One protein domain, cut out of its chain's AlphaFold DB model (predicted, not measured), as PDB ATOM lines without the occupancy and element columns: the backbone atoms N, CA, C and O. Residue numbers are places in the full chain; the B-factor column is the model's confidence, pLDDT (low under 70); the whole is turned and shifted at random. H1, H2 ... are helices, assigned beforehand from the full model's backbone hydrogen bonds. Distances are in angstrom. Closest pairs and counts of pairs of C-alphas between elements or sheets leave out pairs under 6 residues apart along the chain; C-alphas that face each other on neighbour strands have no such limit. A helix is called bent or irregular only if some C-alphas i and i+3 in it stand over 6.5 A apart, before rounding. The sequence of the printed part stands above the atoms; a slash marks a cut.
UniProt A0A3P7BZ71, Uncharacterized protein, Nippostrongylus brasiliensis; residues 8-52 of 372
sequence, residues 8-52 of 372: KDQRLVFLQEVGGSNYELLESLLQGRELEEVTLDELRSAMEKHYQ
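What this domain is: This is residues 8 to 52 of the 372 residues of an uncharacterized protein of Nippostrongylus brasiliensis (UniProt A0A3P7BZ71). Three short helices are set round a triangle: H2 and H3 cross nearly at a right angle and make the one clear contact, while H1 stands off to one side, near both of them but clearly touching neither. H1 and H3 run the same way at a shallow tilt, and the stretch of residues 30 to 39 leads from the end of H2 back to the start of H3. The printed part has 45 residues with three named helices, in the order H1, H2, H3, and no named strand; the class is all helix. The whole is compact, with a radius of gyration of the C-alphas of 9.4 A, and rounded, spanning 25 by 19 by 18 A.

How they stand to each other: H1, residues 8 to 17, is close to but not clearly touching H2, residues 20 to 29; their closest C-alphas are those of Leu 15 and Tyr 23, 7.0 A apart. Their lines stand at a steep tilt of 59 degrees, and they run opposite ways. H1 is also close to but not clearly touching H3, residues 40 to 51, with 2 pairs of C-alphas within 8 A. The closest C-alphas of these two are those of Arg 11 and Leu 40, 5.5 A apart. H1 and H3 run the same way at a shallow tilt of 31 degrees, with their centres 13.7 A apart. H2 and H3 touch, with 4 pairs of C-alphas within 8 A, and H3 does so with residues 43 to 47 alone. Their closest C-alphas are those of Leu 29 and Ala 46, 6.7 A apart, and their lines are about perpendicular, at 85 degrees. In H1, H2 and H3 every O i to N i+4 pair of the backbone is within hydrogen-bond range.

Where its parts are: H1 begins at C-alpha 8, at (623.128, 463.129, 480.978), and measures 14.4 A from its first C-alpha to that of Glu 17. H2 runs from Gly 20, with its C-alpha at (636.328, 464.822, 495.073), to Leu 29, 14.1 A from first to last C-alpha. H3 runs from Leu 40 to Tyr 51 and is the longest helix, with 12 residues and 16.6 A from first to last C-alpha. Its last C-alpha, that of Tyr 51, is at (634.924, 480.383, 492.216). No helix is bent or irregular.

The domain as a whole: The two C-alphas farthest apart are those of Asp 9 and Gln 52, at 25.8 A. The first and last printed C-alphas, those of Lys 8 and Gln 52, are 25.4 A apart. The printed part has no cut. The link from H1 to H2 is tight, with 2 residues, and the link from H2 to H3 is short, with 10 residues. The mean pLDDT of the printed part is 87.6, and no printed residue is under 70.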
ATOM      1  N   LYS A   8     622.888 464.111 479.908       85.56
ATOM      2  CA  LYS A   8     623.128 463.129 480.978       85.56
ATOM      3  C   LYS A   8     624.562 462.606 480.959       85.56
ATOM      4  O   LYS A   8     625.205 462.538 482.005       85.56
ATOM      5  N   ASP A   9     625.074 462.290 479.774       87.50
ATOM      6  CA  ASP A   9     626.438 461.799 479.609       87.50
ATOM      7  C   ASP A   9     627.457 462.927 479.840       87.50
ATOM      8  O   ASP A   9     628.502 462.704 480.447       87.50
ATOM      9  N   GLN A  10     627.149 464.161 479.414       88.06
ATOM     10  CA  GLN A  10     627.999 465.329 479.683       88.06
ATOM     11  C   GLN A  10     628.106 465.619 481.184       88.06
ATOM     12  O   GLN A  10     629.190 465.943 481.670       88.06
ATOM     13  N   ARG A  11     627.004 465.468 481.924       91.00
ATOM     14  CA  ARG A  11     626.963 465.603 483.382       91.00
ATOM     15  C   ARG A  11     627.770 464.523 484.085       91.00
ATOM     16  O   ARG A  11     628.548 464.851 484.973       91.00
ATOM     17  N   LEU A  12     627.638 463.263 483.675       87.75
ATOM     18  CA  LEU A  12     628.427 462.169 484.247       87.75
ATOM     19  C   LEU A  12     629.930 462.394 484.053       87.75
ATOM     20  O   LEU A  12     630.699 462.266 485.003       87.75
ATOM     21  N   VAL A  13     630.338 462.797 482.846       89.31
ATOM     22  CA  VAL A  13     631.737 463.150 482.562       89.31
ATOM     23  C   VAL A  13     632.179 464.345 483.410       89.31
ATOM     24  O   VAL A  13     633.254 464.309 484.000       89.31
ATOM     25  N   PHE A  14     631.349 465.384 483.527       90.31
ATOM     26  CA  PHE A  14     631.650 466.543 484.367       90.31
ATOM     27  C   PHE A  14     631.876 466.149 485.834       90.31
ATOM     28  O   PHE A  14     632.889 466.535 486.407       90.31
ATOM     29  N   LEU A  15     630.983 465.346 486.424       89.44
ATOM     30  CA  LEU A  15     631.093 464.893 487.814       89.44
ATOM     31  C   LEU A  15     632.310 463.982 488.045       89.44
ATOM     32  O   LEU A  15     632.930 464.063 489.103       89.44
ATOM     33  N   GLN A  16     632.701 463.163 487.060       88.25
ATOM     34  CA  GLN A  16     633.942 462.380 487.127       88.25
ATOM     35  C   GLN A  16     635.197 463.262 487.137       88.25
ATOM     36  O   GLN A  16     636.130 463.000 487.895       88.25
ATOM     37  N   GLU A  17     635.223 464.301 486.304       90.56
ATOM     38  CA  GLU A  17     636.404 465.148 486.107       90.56
ATOM     39  C   GLU A  17     636.537 466.257 487.162       90.56
ATOM     40  O   GLU A  17     637.637 466.760 487.396       90.56
ATOM     41  N   VAL A  18     635.444 466.648 487.829       86.50
ATOM     42  CA  VAL A  18     635.445 467.770 488.784       86.50
ATOM     43  C   VAL A  18     636.341 467.508 490.007       86.50
ATOM     44  O   VAL A  18     636.882 468.450 490.593       86.50
ATOM     45  N   GLY A  19     636.543 466.234 490.361       89.00
ATOM     46  CA  GLY A  19     637.350 465.785 491.495       89.00
ATOM     47  C   GLY A  19     636.628 465.868 492.848       89.00
ATOM     48  O   GLY A  19     635.728 466.680 493.049       89.00
ATOM     49  N   GLY A  20     637.052 465.036 493.808       88.62
ATOM     50  CA  GLY A  20     636.328 464.822 495.073       88.62
ATOM     51  C   GLY A  20     636.053 466.091 495.889       88.62
ATOM     52  O   GLY A  20     634.931 466.300 496.332       88.62
ATOM     53  N   SER A  21     637.027 466.998 496.013       87.75
ATOM     54  CA  SER A  21     636.837 468.243 496.776       87.75
ATOM     55  C   SER A  21     635.790 469.181 496.165       87.75
ATOM     56  O   SER A  21     635.089 469.876 496.894       87.75
ATOM     57  N   ASN A  22     635.676 469.217 494.835       89.56
ATOM     58  CA  ASN A  22     634.651 470.016 494.164       89.56
ATOM     59  C   ASN A  22     633.285 469.329 494.174       89.56
ATOM     60  O   ASN A  22     632.274 470.022 494.170       89.56
ATOM     61  N   TYR A  23     633.260 467.995 494.185       91.19
ATOM     62  CA  TYR A  23     632.032 467.216 494.322       91.19
ATOM     63  C   TYR A  23     631.380 467.480 495.689       91.19
ATOM     64  O   TYR A  23     630.235 467.918 495.740       91.19
ATOM     65  N   GLU A  24     632.142 467.363 496.784       89.75
ATOM     66  CA  GLU A  24     631.677 467.702 498.144       89.75
ATOM     67  C   GLU A  24     631.204 469.165 498.246       89.75
ATOM     68  O   GLU A  24     630.187 469.480 498.870       89.75
ATOM     69  N   LEU A  25     631.929 470.084 497.600       89.81
ATOM     70  CA  LEU A  25     631.537 471.490 497.525       89.81
ATOM     71  C   LEU A  25     630.202 471.666 496.787       89.81
ATOM     72  O   LEU A  25     629.353 472.425 497.249       89.81
ATOM     73  N   LEU A  26     630.008 470.992 495.652       91.62
ATOM     74  CA  LEU A  26     628.771 471.046 494.874       91.62
ATOM     75  C   LEU A  26     627.578 470.508 495.666       91.62
ATOM     76  O   LEU A  26     626.547 471.178 495.697       91.62
ATOM     77  N   GLU A  27     627.728 469.377 496.359       90.06
ATOM     78  CA  GLU A  27     626.696 468.849 497.265       90.06
ATOM     79  C   GLU A  27     626.323 469.881 498.334       90.06
ATOM     80  O   GLU A  27     625.143 470.156 498.568       90.06
ATOM     81  N   SER A  28     627.327 470.521 498.943       90.31
ATOM     82  CA  SER A  28     627.100 471.570 499.936       90.31
ATOM     83  C   SER A  28     626.406 472.802 499.343       90.31
ATOM     84  O   SER A  28     625.526 473.368 499.996       90.31
ATOM     85  N   LEU A  29     626.788 473.243 498.140       88.81
ATOM     86  CA  LEU A  29     626.203 474.411 497.469       88.81
ATOM     87  C   LEU A  29     624.761 474.156 497.011       88.81
ATOM     88  O   LEU A  29     623.949 475.082 497.012       88.81
ATOM     89  N   LEU A  30     624.442 472.912 496.652       89.06
ATOM     90  CA  LEU A  30     623.124 472.479 496.181       89.06
ATOM     91  C   LEU A  30     622.253 471.883 497.293       89.06
ATOM     92  O   LEU A  30     621.218 471.282 497.009       89.06
ATOM     93  N   GLN A  31     622.625 472.112 498.557       85.31
ATOM     94  CA  GLN A  31     621.840 471.749 499.742       85.31
ATOM     95  C   GLN A  31     621.557 470.240 499.853       85.31
ATOM     96  O   GLN A  31     620.502 469.842 500.343       85.31
ATOM     97  N   GLY A  32     622.491 469.400 499.401       74.75
ATOM     98  CA  GLY A  32     622.375 467.942 499.489       74.75
ATOM     99  C   GLY A  32     621.413 467.309 498.481       74.75
ATOM    100  O   GLY A  32     620.942 466.202 498.721       74.75
ATOM    101  N   ARG A  33     621.089 467.995 497.374       82.62
ATOM    102  CA  ARG A  33     620.423 467.363 496.221       82.62
ATOM    103  C   ARG A  33     621.367 466.377 495.533       82.62
ATOM    104  O   ARG A  33     622.565 466.642 495.461       82.62
ATOM    105  N   GLU A  34     620.813 465.301 494.975       85.12
ATOM    106  CA  GLU A  34     621.580 464.358 494.156       85.12
ATOM    107  C   GLU A  34     622.129 465.071 492.914       85.12
ATOM    108  O   GLU A  34     621.378 465.603 492.089       85.12
ATOM    109  N   LEU A  35     623.457 465.115 492.781       84.19
ATOM    110  CA  LEU A  35     624.128 465.831 491.692       84.19
ATOM    111  C   LEU A  35     623.834 465.195 490.326       84.19
ATOM    112  O   LEU A  35     623.899 465.867 489.297       84.19
ATOM    113  N   GLU A  36     623.461 463.917 490.318       85.94
ATOM    114  CA  GLU A  36     623.013 463.159 489.156       85.94
ATOM    115  C   GLU A  36     621.603 463.551 488.688       85.94
ATOM    116  O   GLU A  36     621.226 463.202 487.570       85.94
ATOM    117  N   GLU A  37     620.828 464.286 489.489       85.00
ATOM    118  CA  GLU A  37     619.484 464.758 489.132       85.00
ATOM    119  C   GLU A  37     619.462 466.240 488.728       85.00
ATOM    120  O   GLU A  37     618.569 466.675 487.999       85.00
ATOM    121  N   VAL A  38     620.484 467.005 489.125       88.38
ATOM    122  CA  VAL A  38     620.648 468.436 488.819       88.38
ATOM    123  C   VAL A  38     621.107 468.643 487.371       88.38
ATOM    124  O   VAL A  38     621.848 467.827 486.815       88.38
ATOM    125  N   THR A  39     620.661 469.719 486.721       91.25
ATOM    126  CA  THR A  39     621.059 470.015 485.331       91.25
ATOM    127  C   THR A  39     622.542 470.377 485.235       91.25
ATOM    128  O   THR A  39     623.148 470.873 486.191       91.25
ATOM    129  N   LEU A  40     623.154 470.155 484.067       89.75
ATOM    130  CA  LEU A  40     624.573 470.487 483.891       89.75
ATOM    131  C   LEU A  40     624.834 471.994 484.055       89.75
ATOM    132  O   LEU A  40     625.875 472.395 484.582       89.75
ATOM    133  N   ASP A  41     623.883 472.828 483.642       90.25
ATOM    134  CA  ASP A  41     623.984 474.282 483.758       90.25
ATOM    135  C   ASP A  41     623.887 474.763 485.211       90.25
ATOM    136  O   ASP A  41     624.628 475.663 485.603       90.25
ATOM    137  N   GLU A  42     623.051 474.141 486.044       89.81
ATOM    138  CA  GLU A  42     622.992 474.449 487.478       89.81
ATOM    139  C   GLU A  42     624.302 474.087 488.192       89.81
ATOM    140  O   GLU A  42     624.806 474.888 488.983       89.81
ATOM    141  N   LEU A  43     624.894 472.928 487.874       90.81
ATOM    142  CA  LEU A  43     626.199 472.515 488.410       90.81
ATOM    143  C   LEU A  43     627.296 473.519 488.028       90.81
ATOM    144  O   LEU A  43     628.051 473.990 488.884       90.81
ATOM    145  N   ARG A  44     627.355 473.900 486.745       89.62
ATOM    146  CA  ARG A  44     628.298 474.913 486.250       89.62
ATOM    147  C   ARG A  44     628.079 476.257 486.929       89.62
ATOM    148  O   ARG A  44     629.041 476.847 487.410       89.62
ATOM    149  N   SER A  45     626.833 476.712 487.024       88.25
ATOM    150  CA  SER A  45     626.488 477.994 487.640       88.25
ATOM    151  C   SER A  45     626.859 478.037 489.124       88.25
ATOM    152  O   SER A  45     627.408 479.036 489.592       88.25
ATOM    153  N   ALA A  46     626.631 476.950 489.866       88.56
ATOM    154  CA  ALA A  46     627.020 476.846 491.270       88.56
ATOM    155  C   ALA A  46     628.542 476.958 491.445       88.56
ATOM    156  O   ALA A  46     629.010 477.739 492.280       88.56
ATOM    157  N   MET A  47     629.316 476.239 490.624       88.31
ATOM    158  CA  MET A  47     630.778 476.334 490.645       88.31
ATOM    159  C   MET A  47     631.276 477.711 490.209       88.31
ATOM    160  O   MET A  47     632.123 478.287 490.887       88.31
ATOM    161  N   GLU A  48     630.750 478.268 489.116       86.00
ATOM    162  CA  GLU A  48     631.122 479.603 488.642       86.00
ATOM    163  C   GLU A  48     630.851 480.660 489.707       86.00
ATOM    164  O   GLU A  48     631.724 481.472 489.993       86.00
ATOM    165  N   LYS A  49     629.686 480.618 490.351       83.75
ATOM    166  CA  LYS A  49     629.320 481.551 491.419       83.75
ATOM    167  C   LYS A  49     630.212 481.420 492.654       83.75
ATOM    168  O   LYS A  49     630.432 482.412 493.344       83.75
ATOM    169  N   HIS A  50     630.695 480.216 492.957       86.06
ATOM    170  CA  HIS A  50     631.598 479.989 494.083       86.06
ATOM    171  C   HIS A  50     633.024 480.462 493.780       86.06
ATOM    172  O   HIS A  50     633.648 481.132 494.602       86.06
ATOM    173  N   TYR A  51     633.537 480.125 492.596       83.50
ATOM    174  CA  TYR A  51     634.924 480.383 492.216       83.50
ATOM    175  C   TYR A  51     635.158 481.759 491.597       83.50
ATOM    176  O   TYR A  51     636.284 482.258 491.638       83.50
ATOM    177  N   GLN A  52     634.128 482.403 491.050       75.94
ATOM    178  CA  GLN A  52     634.206 483.801 490.658       75.94
ATOM    179  C   GLN A  52     633.796 484.676 491.842       75.94
ATOM    180  O   GLN A  52     632.613 484.723 492.187       75.94
TER     181      GLN A  52